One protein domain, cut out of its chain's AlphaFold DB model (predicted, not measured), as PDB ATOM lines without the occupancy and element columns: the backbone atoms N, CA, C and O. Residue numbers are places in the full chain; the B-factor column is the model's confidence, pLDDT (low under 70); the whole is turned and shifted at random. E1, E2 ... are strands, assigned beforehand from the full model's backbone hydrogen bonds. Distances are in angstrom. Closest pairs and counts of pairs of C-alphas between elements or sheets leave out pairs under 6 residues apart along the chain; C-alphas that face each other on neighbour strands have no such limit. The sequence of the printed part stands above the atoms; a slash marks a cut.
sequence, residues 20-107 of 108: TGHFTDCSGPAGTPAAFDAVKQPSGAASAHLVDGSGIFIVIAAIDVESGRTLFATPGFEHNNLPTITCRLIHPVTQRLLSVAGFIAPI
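This is residues 20 to 107 of the 108 residues of an uncharacterized protein of Chloroflexi bacterium RBG_16_69_14 (UniProt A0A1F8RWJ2). Six antiparallel strands form a small closed barrel, running E1, E2, E3, E4, E7, E6 round the ring and back to E1, and a short seventh strand, E5, is paired onto E4 beside it. The long strands E4 and E7 run side by side and bend. The printed part has 88 residues with seven named strands, E1 to E7 in chain order, and no named helix: all strand. It is compact, with a radius of gyration of the C-alphas of 12.2 A and spans of 34 by 30 by 26 A.

Start with E1, residues 20 to 27, which bends by 57 degrees at residue 24; E2, residues 36 to 40, is its antiparallel neighbour, with N 21 and O 38 at 2.8 A. Next comes E3, residues 47 to 50, where N 39 and O 49 of the E2 and E3 hairpin are 2.8 A apart. Then find E4, residues 55 to 64: N 57 and O 48 are 2.8 A apart. E5, residues 70 to 73, completes a meander from E1, each strand the antiparallel neighbour of the one before; look at N 71 and O 62, 2.8 A. E6, residues 85 to 90, is apart from E5 but closes the ring on E1, with N 88 and O 24 at 2.8 A. E7, residues 97 to 106, has E6 on one side, N 87 and O 100 at 2.8 A, and E4 on the other side, N 63 and O 99 at 2.8 A.

Find C-alpha 20 at (54.019, 93.099, 69.698); from there E1 runs 19.9 A. E4 covers 25.0 A, E6 16.2 A and E2 13.0 A; E3 and E5 are shorter, 9.7 A and 7.0 A. E7 covers 26.6 A to C-alpha 106 at (56.317, 86.398, 52.315).

The C-alphas farthest apart are those of Ser 67 and Ile 107, 34.9 A. The printed part has no cut; the link from E5 to E6 is long, with 11 residues. Model confidence is under 70 at residues 42 to 45.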
ATOM      1  N   THR A  20      54.019  92.218  70.872       86.94
ATOM      2  CA  THR A  20      54.019  93.099  69.698       86.94
ATOM      3  C   THR A  20      55.227  94.026  69.764       86.94
ATOM      4  O   THR A  20      55.432  94.719  70.760       86.94
ATOM      5  N   GLY A  21      56.048  94.008  68.719       88.56
ATOM      6  CA  GLY A  21      57.142  94.946  68.510       88.56
ATOM      7  C   GLY A  21      56.748  96.007  67.491       88.56
ATOM      8  O   GLY A  21      56.235  95.671  66.424       88.56
ATOM      9  N   HIS A  22      57.021  97.265  67.828       92.06
ATOM     10  CA  HIS A  22      56.867  98.410  66.936       92.06
ATOM     11  C   HIS A  22      58.230  98.741  66.323       92.06
ATOM     12  O   HIS A  22      59.148  99.145  67.045       92.06
ATOM     13  N   PHE A  23      58.376  98.528  65.015       94.19
ATOM     14  CA  PHE A  23      59.616  98.769  64.283       94.19
ATOM     15  C   PHE A  23      59.529 100.105  63.551       94.19
ATOM     16  O   PHE A  23      58.610 100.327  62.766       94.19
ATOM     17  N   THR A  24      60.488 100.995  63.801       96.62
ATOM     18  CA  THR A  24      60.556 102.337  63.204       96.62
ATOM     19  C   THR A  24      61.914 102.589  62.568       96.62
ATOM     20  O   THR A  24      62.842 101.798  62.739       96.62
ATOM     21  N   ASP A  25      62.044 103.703  61.843       96.12
ATOM     22  CA  ASP A  25      63.299 104.122  61.199       96.12
ATOM     23  C   ASP A  25      63.917 103.003  60.347       96.12
ATOM     24  O   ASP A  25      65.133 102.793  60.328       96.12
ATOM     25  N   CYS A  26      63.052 102.234  59.686       96.06
ATOM     26  CA  CYS A  26      63.458 101.081  58.913       96.06
ATOM     27  C   CYS A  26      64.082 101.518  57.586       96.06
ATOM     28  O   CYS A  26      63.553 102.363  56.863       96.06
ATOM     29  N   SER A  27      65.214 100.909  57.254       95.88
ATOM     30  CA  SER A  27      65.955 101.126  56.013       95.88
ATOM     31  C   SER A  27      66.456  99.795  55.465       95.88
ATOM     32  O   SER A  27      66.674  98.849  56.221       95.88
ATOM     33  N   GLY A  28      66.603  99.689  54.147       91.75
ATOM     34  CA  GLY A  28      66.930  98.425  53.499       91.75
ATOM     35  C   GLY A  28      66.742  98.485  51.983       91.75
ATOM     36  O   GLY A  28      66.714  99.580  51.412       91.75
ATOM     37  N   PRO A  29      66.616  97.330  51.306       91.00
ATOM     38  CA  PRO A  29      66.355  97.272  49.868       91.00
ATOM     39  C   PRO A  29      65.029  97.948  49.485       91.00
ATOM     40  O   PRO A  29      64.165  98.205  50.329       91.00
ATOM     41  N   ALA A  30      64.845  98.202  48.186       90.56
ATOM     42  CA  ALA A  30      63.596  98.739  47.652       90.56
ATOM     43  C   ALA A  30      62.388  97.900  48.107       90.56
ATOM     44  O   ALA A  30      62.428  96.672  48.068       90.56
ATOM     45  N   GLY A  31      61.323  98.575  48.546       86.81
ATOM     46  CA  GLY A  31      60.139  97.932  49.125       86.81
ATOM     47  C   GLY A  31      60.189  97.748  50.645       86.81
ATOM     48  O   GLY A  31      59.194  97.322  51.220       86.81
ATOM     49  N   THR A  32      61.293  98.107  51.311       90.88
ATOM     50  CA  THR A  32      61.341  98.150  52.781       90.88
ATOM     51  C   THR A  32      60.377  99.224  53.304       90.88
ATOM     52  O   THR A  32      60.549 100.397  52.958       90.88
ATOM     53  N   PRO A  33      59.374  98.872  54.128       91.81
ATOM     54  CA  PRO A  33      58.512  99.863  54.760       91.81
ATOM     55  C   PRO A  33      59.311 100.683  55.780       91.81
ATOM     56  O   PRO A  33      60.189 100.149  56.450       91.81
ATOM     57  N   ALA A  34      58.990 101.971  55.931       94.31
ATOM     58  CA  ALA A  34      59.667 102.852  56.893       94.31
ATOM     59  C   ALA A  34      59.377 102.483  58.362       94.31
ATOM     60  O   ALA A  34      60.164 102.797  59.257       94.31
ATOM     61  N   ALA A  35      58.243 101.823  58.604       94.69
ATOM     62  CA  ALA A  35      57.830 101.290  59.892       94.69
ATOM     63  C   ALA A  35      56.840 100.137  59.686       94.69
ATOM     64  O   ALA A  35      56.133 100.106  58.676       94.69
ATOM     65  N   PHE A  36      56.780  99.211  60.639       94.06
ATOM     66  CA  PHE A  36      55.789  98.137  60.677       94.06
ATOM     67  C   PHE A  36      55.651  97.571  62.090       94.06
ATOM     68  O   PHE A  36      56.551  97.692  62.921       94.06
ATOM     69  N   ASP A  37      54.537  96.891  62.332       92.94
ATOM     70  CA  ASP A  37      54.294  96.168  63.573       92.94
ATOM     71  C   ASP A  37      54.401  94.674  63.324       92.94
ATOM     72  O   ASP A  37      53.889  94.160  62.324       92.94
ATOM     73  N   ALA A  38      55.051  93.962  64.242       90.81
ATOM     74  CA  ALA A  38      55.138  92.516  64.157       90.81
ATOM     75  C   ALA A  38      54.960  91.842  65.514       90.81
ATOM     76  O   ALA A  38      55.394  92.328  66.558       90.81
ATOM     77  N   VAL A  39      54.320  90.682  65.488       89.50
ATOM     78  CA  VAL A  39      53.961  89.897  66.658       89.50
ATOM     79  C   VAL A  39      54.891  88.699  66.770       89.50
ATOM     80  O   VAL A  39      54.932  87.845  65.881       89.50
ATOM     81  N   LYS A  40      55.637  88.619  67.875       81.62
ATOM     82  CA  LYS A  40      56.577  87.523  68.127       81.62
ATOM     83  C   LYS A  40      55.850  86.179  68.187       81.62
ATOM     84  O   LYS A  40      54.839  86.041  68.876       81.62
ATOM     85  N   GLN A  41      56.410  85.165  67.524       70.25
ATOM     86  CA  GLN A  41      55.858  83.816  67.584       70.25
ATOM     87  C   GLN A  41      56.087  83.149  68.959       70.25
ATOM     88  O   GLN A  41      57.188  83.238  69.513       70.25
ATOM     89  N   PRO A  42      55.094  82.403  69.491       61.25
ATOM     90  CA  PRO A  42      55.216  81.631  70.735       61.25
ATOM     91  C   PRO A  42      56.378  80.628  70.760       61.25
ATOM     92  O   PRO A  42      56.898  80.315  71.825       61.25
ATOM     93  N   SER A  43      56.785  80.120  69.591       58.81
ATOM     94  CA  SER A  43      57.798  79.068  69.424       58.81
ATOM     95  C   SER A  43      59.253  79.541  69.570       58.81
ATOM     96  O   SER A  43      60.168  78.736  69.436       58.81
ATOM     97  N   GLY A  44      59.494  80.818  69.884       50.69
ATOM     98  CA  GLY A  44      60.784  81.281  70.408       50.69
ATOM     99  C   GLY A  44      61.887  81.565  69.384       50.69
ATOM    100  O   GLY A  44      62.930  82.087  69.779       50.69
ATOM    101  N   ALA A  45      61.671  81.311  68.092       59.66
ATOM    102  CA  ALA A  45      62.569  81.816  67.057       59.66
ATOM    103  C   ALA A  45      62.533  83.354  67.015       59.66
ATOM    104  O   ALA A  45      61.571  83.990  67.457       59.66
ATOM    105  N   ALA A  46      63.586  83.962  66.472       77.06
ATOM    106  CA  ALA A  46      63.665  85.398  66.218       77.06
ATOM    107  C   ALA A  46      62.763  85.807  65.030       77.06
ATOM    108  O   ALA A  46      63.176  86.544  64.146       77.06
ATOM    109  N   SER A  47      61.538  85.279  64.978       85.88
ATOM    110  CA  SER A  47      60.538  85.509  63.940       85.88
ATOM    111  C   SER A  47      59.306  86.197  64.523       85.88
ATOM    112  O   SER A  47      58.825  85.872  65.617       85.88
ATOM    113  N   ALA A  48      58.775  87.156  63.772       87.56
ATOM    114  CA  ALA A  48      57.569  87.887  64.121       87.56
ATOM    115  C   ALA A  48      56.662  88.030  62.892       87.56
ATOM    116  O   ALA A  48      57.125  88.416  61.824       87.56
ATOM    117  N   HIS A  49      55.375  87.709  63.028       90.12
ATOM    118  CA  HIS A  49      54.396  87.912  61.950       90.12
ATOM    119  C   HIS A  49      54.068  89.387  61.837       90.12
ATOM    120  O   HIS A  49      53.764  90.007  62.853       90.12
ATOM    121  N   LEU A  50      54.105  89.936  60.628       91.44
ATOM    122  CA  LEU A  50      53.647  91.299  60.408       91.44
ATOM    123  C   LEU A  50      52.144  91.372  60.694       91.44
ATOM    124  O   LEU A  50      51.381  90.485  60.308       91.44
ATOM    125  N   VAL A  51      51.719  92.427  61.388       91.69
ATOM    126  CA  VAL A  51      50.315  92.612  61.796       91.69
ATOM    127  C   VAL A  51      49.385  92.767  60.588       91.69
ATOM    128  O   VAL A  51      48.224  92.374  60.656       91.69
ATOM    129  N   ASP A  52      49.893  93.290  59.472       88.06
ATOM    130  CA  ASP A  52      49.149  93.423  58.214       88.06
ATOM    131  C   ASP A  52      49.007  92.102  57.431       88.06
ATOM    132  O   ASP A  52      48.335  92.065  56.402       88.06
ATOM    133  N   GLY A  53      49.626  91.016  57.909       86.25
ATOM    134  CA  GLY A  53      49.592  89.700  57.274       86.25
ATOM    135  C   GLY A  53      50.459  89.568  56.020       86.25
ATOM    136  O   GLY A  53      50.412  88.530  55.365       86.25
ATOM    137  N   SER A  54      51.263  90.575  55.674       88.56
ATOM    138  CA  SER A  54      52.072  90.572  54.447       88.56
ATOM    139  C   SER A  54      53.279  89.629  54.502       88.56
ATOM    140  O   SER A  54      53.828  89.257  53.462       88.56
ATOM    141  N   GLY A  55      53.712  89.220  55.698       90.50
ATOM    142  CA  GLY A  55      54.937  88.448  55.845       90.50
ATOM    143  C   GLY A  55      55.306  88.072  57.271       90.50
ATOM    144  O   GLY A  55      54.607  88.357  58.245       90.50
ATOM    145  N   ILE A  56      56.480  87.461  57.380       90.44
ATOM    146  CA  ILE A  56      57.173  87.164  58.628       90.44
ATOM    147  C   ILE A  56      58.497  87.919  58.609       90.44
ATOM    148  O   ILE A  56      59.336  87.701  57.736       90.44
ATOM    149  N   PHE A  57      58.705  88.789  59.589       91.38
ATOM    150  CA  PHE A  57      59.992  89.415  59.828       91.38
ATOM    151  C   PHE A  57      60.897  88.449  60.588       91.38
ATOM    152  O   PHE A  57      60.583  88.028  61.704       91.38
ATOM    153  N   ILE A  58      62.021  88.091  59.974       90.44
ATOM    154  CA  ILE A  58      63.038  87.217  60.553       90.44
ATOM    155  C   ILE A  58      64.196  88.099  60.996       90.44
ATOM    156  O   ILE A  58      64.922  88.659  60.175       90.44
ATOM    157  N   VAL A  59      64.357  88.223  62.306       91.00
ATOM    158  CA  VAL A  59      65.427  88.982  62.935       91.00
ATOM    159  C   VAL A  59      66.700  88.143  62.956       91.00
ATOM    160  O   VAL A  59      66.727  87.032  63.481       91.00
ATOM    161  N   ILE A  60      67.775  88.697  62.412       92.12
ATOM    162  CA  ILE A  60      69.089  88.049  62.323       92.12
ATOM    163  C   ILE A  60      70.086  88.641  63.314       92.12
ATOM    164  O   ILE A  60      71.068  87.988  63.641       92.12
ATOM    165  N   ALA A  61      69.858  89.865  63.791       91.62
ATOM    166  CA  ALA A  61      70.699  90.492  64.796       91.62
ATOM    167  C   ALA A  61      69.927  91.550  65.583       91.62
ATOM    168  O   ALA A  61      69.035  92.215  65.052       91.62
ATOM    169  N   ALA A  62      70.313  91.740  66.842       92.12
ATOM    170  CA  ALA A  62      69.846  92.843  67.668       92.12
ATOM    171  C   ALA A  62      70.999  93.405  68.500       92.12
ATOM    172  O   ALA A  62      71.712  92.662  69.176       92.12
ATOM    173  N   ILE A  63      71.149  94.723  68.471       94.19
ATOM    174  CA  ILE A  63      72.173  95.475  69.191       94.19
ATOM    175  C   ILE A  63      71.464  96.480  70.091       94.19
ATOM    176  O   ILE A  63      70.590  97.221  69.649       94.19
ATOM    177  N   ASP A  64      71.838  96.505  71.362       94.44
ATOM    178  CA  ASP A  64      71.408  97.528  72.306       94.44
ATOM    179  C   ASP A  64      72.072  98.864  71.942       94.44
ATOM    180  O   ASP A  64      73.297  98.961  71.935       94.44
ATOM    181  N   VAL A  65      71.280  99.880  71.590       93.81
ATOM    182  CA  VAL A  65      71.807 101.149  71.047       93.81
ATOM    183  C   VAL A  65      72.566 101.948  72.101       93.81
ATOM    184  O   VAL A  65      73.529 102.631  71.770       93.81
ATOM    185  N   GLU A  66      72.146 101.864  73.362       94.50
ATOM    186  CA  GLU A  66      72.753 102.610  74.464       94.50
ATOM    187  C   GLU A  66      74.145 102.068  74.812       94.50
ATOM    188  O   GLU A  66      75.107 102.825  74.915       94.50
ATOM    189  N   SER A  67      74.266 100.748  74.968       94.81
ATOM    190  CA  SER A  67      75.517 100.092  75.367       94.81
ATOM    191  C   SER A  67      76.388  99.632  74.197       94.81
ATOM    192  O   SER A  67      77.527  99.224  74.413       94.81
ATOM    193  N   GLY A  68      75.856  99.624  72.972       93.88
ATOM    194  CA  GLY A  68      76.502  99.032  71.797       93.88
ATOM    195  C   GLY A  68      76.621  97.505  71.860       93.88
ATOM    196  O   GLY A  68      77.299  96.898  71.032       93.88
ATOM    197  N   ARG A  69      75.997  96.855  72.850       94.06
ATOM    198  CA  ARG A  69      76.133  95.415  73.077       94.06
ATOM    199  C   ARG A  69      75.252  94.626  72.115       94.06
ATOM    200  O   ARG A  69      74.028  94.761  72.134       94.06
ATOM    201  N   THR A  70      75.860  93.713  71.365       91.69
ATOM    202  CA  THR A  70      75.136  92.695  70.595       91.69
ATOM    203  C   THR A  70      74.378  91.774  71.547       91.69
ATOM    204  O   THR A  70      74.977  91.082  72.369       91.69
ATOM    205  N   LEU A  71      73.051  91.778  71.448       88.88
ATOM    206  CA  LEU A  71      72.183  90.862  72.185       88.88
ATOM    207  C   LEU A  71      72.162  89.490  71.518       88.88
ATOM    208  O   LEU A  71      72.190  88.472  72.203       88.88
ATOM    209  N   PHE A  72      72.142  89.476  70.185       89.88
ATOM    210  CA  PHE A  72      72.394  88.290  69.380       89.88
ATOM    211  C   PHE A  72      72.770  88.679  67.947       89.88
ATOM    212  O   PHE A  72      72.438  89.772  67.485       89.88
ATOM    213  N   ALA A  73      73.422  87.753  67.251       89.81
ATOM    214  CA  ALA A  73      73.615  87.776  65.809       89.81
ATOM    215  C   ALA A  73      73.652  86.328  65.306       89.81
ATOM    216  O   ALA A  73      74.288  85.481  65.935       89.81
ATOM    217  N   THR A  74      72.961  86.036  64.210       88.31
ATOM    218  CA  THR A  74      72.997  84.734  63.539       88.31
ATOM    219  C   THR A  74      74.361  84.578  62.862       88.31
ATOM    220  O   THR A  74      74.623  85.309  61.905       88.31
ATOM    221  N   PRO A  75      75.237  83.664  63.323       85.50
ATOM    222  CA  PRO A  75      76.594  83.554  62.792       85.50
ATOM    223  C   PRO A  75      76.604  83.246  61.292       85.50
ATOM    224  O   PRO A  75      75.850  82.384  60.833       85.50
ATOM    225  N   GLY A  76      77.472  83.917  60.535       82.06
ATOM    226  CA  GLY A  76      77.654  83.678  59.106       82.06
ATOM    227  C   GLY A  76      76.621  84.352  58.205       82.06
ATOM    228  O   GLY A  76      76.771  84.304  56.984       82.06
ATOM    229  N   PHE A  77      75.587  85.003  58.751       82.81
ATOM    230  CA  PHE A  77      74.594  85.701  57.929       82.81
ATOM    231  C   PHE A  77      75.210  86.902  57.197       82.81
ATOM    232  O   PHE A  77      74.869  87.178  56.047       82.81
ATOM    233  N   GLU A  78      76.178  87.566  57.825       78.75
ATOM    234  CA  GLU A  78      76.980  88.652  57.261       78.75
ATOM    235  C   GLU A  78      77.716  88.268  55.966       78.75
ATOM    236  O   GLU A  78      78.049  89.138  55.166       78.75
ATOM    237  N   HIS A  79      77.929  86.972  55.723       81.00
ATOM    238  CA  HIS A  79      78.615  86.465  54.535       81.00
ATOM    239  C   HIS A  79      77.671  86.071  53.390       81.00
ATOM    240  O   HIS A  79      78.139  85.793  52.287       81.00
ATOM    241  N   ASN A  80      76.351  86.081  53.604       76.81
ATOM    242  CA  ASN A  80      75.385  85.578  52.620       76.81
ATOM    243  C   ASN A  80      74.966  86.617  51.568       76.81
ATOM    244  O   ASN A  80      74.184  86.296  50.675       76.81
ATOM    245  N   ASN A  81      75.467  87.855  51.670       78.88
ATOM    246  CA  ASN A  81      75.172  88.975  50.763       78.88
ATOM    247  C   ASN A  81      73.663  89.232  50.553       78.88
ATOM    248  O   ASN A  81      73.247  89.787  49.534       78.88
ATOM    249  N   LEU A  82      72.834  88.802  51.511       80.88
ATOM    250  CA  LEU A  82      71.397  89.029  51.483       80.88
ATOM    251  C   LEU A  82      71.120  90.470  51.915       80.88
ATOM    252  O   LEU A  82      71.657  90.911  52.934       80.88
ATOM    253  N   PRO A  83      70.282  91.213  51.175       83.19
ATOM    254  CA  PRO A  83      69.898  92.548  51.585       83.19
ATOM    255  C   PRO A  83      69.081  92.459  52.876       83.19
ATOM    256  O   PRO A  83      68.130  91.683  52.977       83.19
ATOM    257  N   THR A  84      69.472  93.252  53.868       90.56
ATOM    258  CA  THR A  84      68.845  93.258  55.190       90.56
ATOM    259  C   THR A  84      68.115  94.563  55.429       90.56
ATOM    260  O   THR A  84      68.514  95.633  54.969       90.56
ATOM    261  N   ILE A  85      67.015  94.450  56.154       94.44
ATOM    262  CA  ILE A  85      66.273  95.557  56.725       94.44
ATOM    263  C   ILE A  85      66.891  95.841  58.087       94.44
ATOM    264  O   ILE A  85      67.019  94.930  58.902       94.44
ATOM    265  N   THR A  86      67.245  97.095  58.337       95.56
ATOM    266  CA  THR A  86      67.655  97.584  59.653       95.56
ATOM    267  C   THR A  86      66.588  98.524  60.182       95.56
ATOM    268  O   THR A  86      66.251  99.493  59.511       95.56
ATOM    269  N   CYS A  87      66.088  98.257  61.383       96.44
ATOM    270  CA  CYS A  87      65.065  99.044  62.063       96.44
ATOM    271  C   CYS A  87      65.496  99.396  63.487       96.44
ATOM    272  O   CYS A  87      66.402  98.789  64.068       96.44
ATOM    273  N   ARG A  88      64.777 100.338  64.086       96.44
ATOM    274  CA  ARG A  88      64.757 100.579  65.523       96.44
ATOM    275  C   ARG A  88      63.560  99.886  66.158       96.44
ATOM    276  O   ARG A  88      62.488  99.834  65.572       96.44
ATOM    277  N   LEU A  89      63.754  99.365  67.364       93.00
ATOM    278  CA  LEU A  89      62.709  98.737  68.169       93.00
ATOM    279  C   LEU A  89      62.893  99.149  69.626       93.00
ATOM    280  O   LEU A  89      63.963  98.940  70.193       93.00
ATOM    281  N   ILE A  90      61.845  99.666  70.263       89.94
ATOM    282  CA  ILE A  90      61.812  99.751  71.726       89.94
ATOM    283  C   ILE A  90      61.357  98.388  72.231       89.94
ATOM    284  O   ILE A  90      60.217  97.985  72.005       89.94
ATOM    285  N   HIS A  91      62.255  97.645  72.879       84.75
ATOM    286  CA  HIS A  91      61.926  96.317  73.374       84.75
ATOM    287  C   HIS A  91      60.813  96.429  74.429       84.75
ATOM    288  O   HIS A  91      61.035  97.032  75.480       84.75
ATOM    289  N   PRO A  92      59.625  95.844  74.204       79.88
ATOM    290  CA  PRO A  92      58.429  96.187  74.978       79.88
ATOM    291  C   PRO A  92      58.507  95.770  76.453       79.88
ATOM    292  O   PRO A  92      57.824  96.354  77.287       79.88
ATOM    293  N   VAL A  93      59.389  94.824  76.803       82.38
ATOM    294  CA  VAL A  93      59.611  94.399  78.197       82.38
ATOM    295  C   VAL A  93      60.686  95.233  78.895       82.38
ATOM    296  O   VAL A  93      60.504  95.654  80.029       82.38
ATOM    297  N   THR A  94      61.829  95.458  78.242       84.69
ATOM    298  CA  THR A  94      62.989  96.107  78.885       84.69
ATOM    299  C   THR A  94      63.050  97.610  78.637       84.69
ATOM    300  O   THR A  94      63.916  98.266  79.207       84.69
ATOM    301  N   GLN A  95      62.176  98.141  77.774       88.69
ATOM    302  CA  GLN A  95      62.127  99.541  77.337       88.69
ATOM    303  C   GLN A  95      63.449 100.059  76.750       88.69
ATOM    304  O   GLN A  95      63.687 101.259  76.668       88.69
ATOM    305  N   ARG A  96      64.318  99.145  76.307       89.75
ATOM    306  CA  ARG A  96      65.590  99.492  75.677       89.75
ATOM    307  C   ARG A  96      65.416  99.706  74.190       89.75
ATOM    308  O   ARG A  96      64.713  98.937  73.535       89.75
ATOM    309  N   LEU A  97      66.115 100.702  73.661       94.19
ATOM    310  CA  LEU A  97      66.199 100.925  72.228       94.19
ATOM    311  C   LEU A  97      67.184  99.933  71.606       94.19
ATOM    312  O   LEU A  97      68.363  99.895  71.965       94.19
ATOM    313  N   LEU A  98      66.695  99.150  70.654       94.75
ATOM    314  CA  LEU A  98      67.462  98.171  69.903       94.75
ATOM    315  C   LEU A  98      67.592  98.616  68.447       94.75
ATOM    316  O   LEU A  98      66.631  99.103  67.854       94.75
ATOM    317  N   SER A  99      68.772  98.412  67.868       95.44
ATOM    318  CA  SER A  99      68.971  98.361  66.424       95.44
ATOM    319  C   SER A  99      68.855  96.905  66.002       95.44
ATOM    320  O   SER A  99      69.558  96.038  66.526       95.44
ATOM    321  N   VAL A 100      67.909  96.628  65.117       94.19
ATOM    322  CA  VAL A 100      67.486  95.278  64.765       94.19
ATOM    323  C   VAL A 100      67.668  95.085  63.271       94.19
ATOM    324  O   VAL A 100      67.138  95.871  62.491       94.19
ATOM    325  N   ALA A 101      68.395  94.044  62.876       94.12
ATOM    326  CA  ALA A 101      68.559  93.664  61.479       94.12
ATOM    327  C   ALA A 101      67.757  92.396  61.176       94.12
ATOM    328  O   ALA A 101      67.655  91.504  62.023       94.12
ATOM    329  N   GLY A 102      67.215  92.293  59.965       92.88
ATOM    330  CA  GLY A 102      66.395  91.163  59.538       92.88
ATOM    331  C   GLY A 102      66.035  91.193  58.061       92.88
ATOM    332  O   GLY A 102      66.592  91.961  57.284       92.88
ATOM    333  N   PHE A 103      65.079  90.361  57.672       91.19
ATOM    334  CA  PHE A 103      64.438  90.399  56.358       91.19
ATOM    335  C   PHE A 103      62.975  89.962  56.485       91.19
ATOM    336  O   PHE A 103      62.613  89.260  57.430       91.19
ATOM    337  N   ILE A 104      62.128  90.393  55.550       90.56
ATOM    338  CA  ILE A 104      60.717  89.993  55.497       90.56
ATOM    339  C   ILE A 104      60.586  88.839  54.504       90.56
ATOM    340  O   ILE A 104      60.925  88.982  53.330       90.56
ATOM    341  N   ALA A 105      60.098  87.697  54.981       89.19
ATOM    342  CA  ALA A 105      59.724  86.562  54.150       89.19
ATOM    343  C   ALA A 105      58.204  86.583  53.887       89.19
ATOM    344  O   ALA A 105      57.439  86.725  54.843       89.19
ATOM    345  N   PRO A 106      57.743  86.436  52.632       85.06
ATOM    346  CA  PRO A 106      56.317  86.398  52.315       85.06
ATOM    347  C   PRO A 106      55.656  85.103  52.806       85.06
ATOM    348  O   PRO A 106      56.277  84.036  52.812       85.06
ATOM    349  N   ILE A 107      54.380  85.196  53.177       76.00
ATOM    350  CA  ILE A 107      53.533  84.048  53.530       76.00
ATOM    351  C   ILE A 107      52.801  83.616  52.249       76.00
ATOM    352  O   ILE A 107      52.096  84.433  51.660       76.00
TER     353      ILE A 107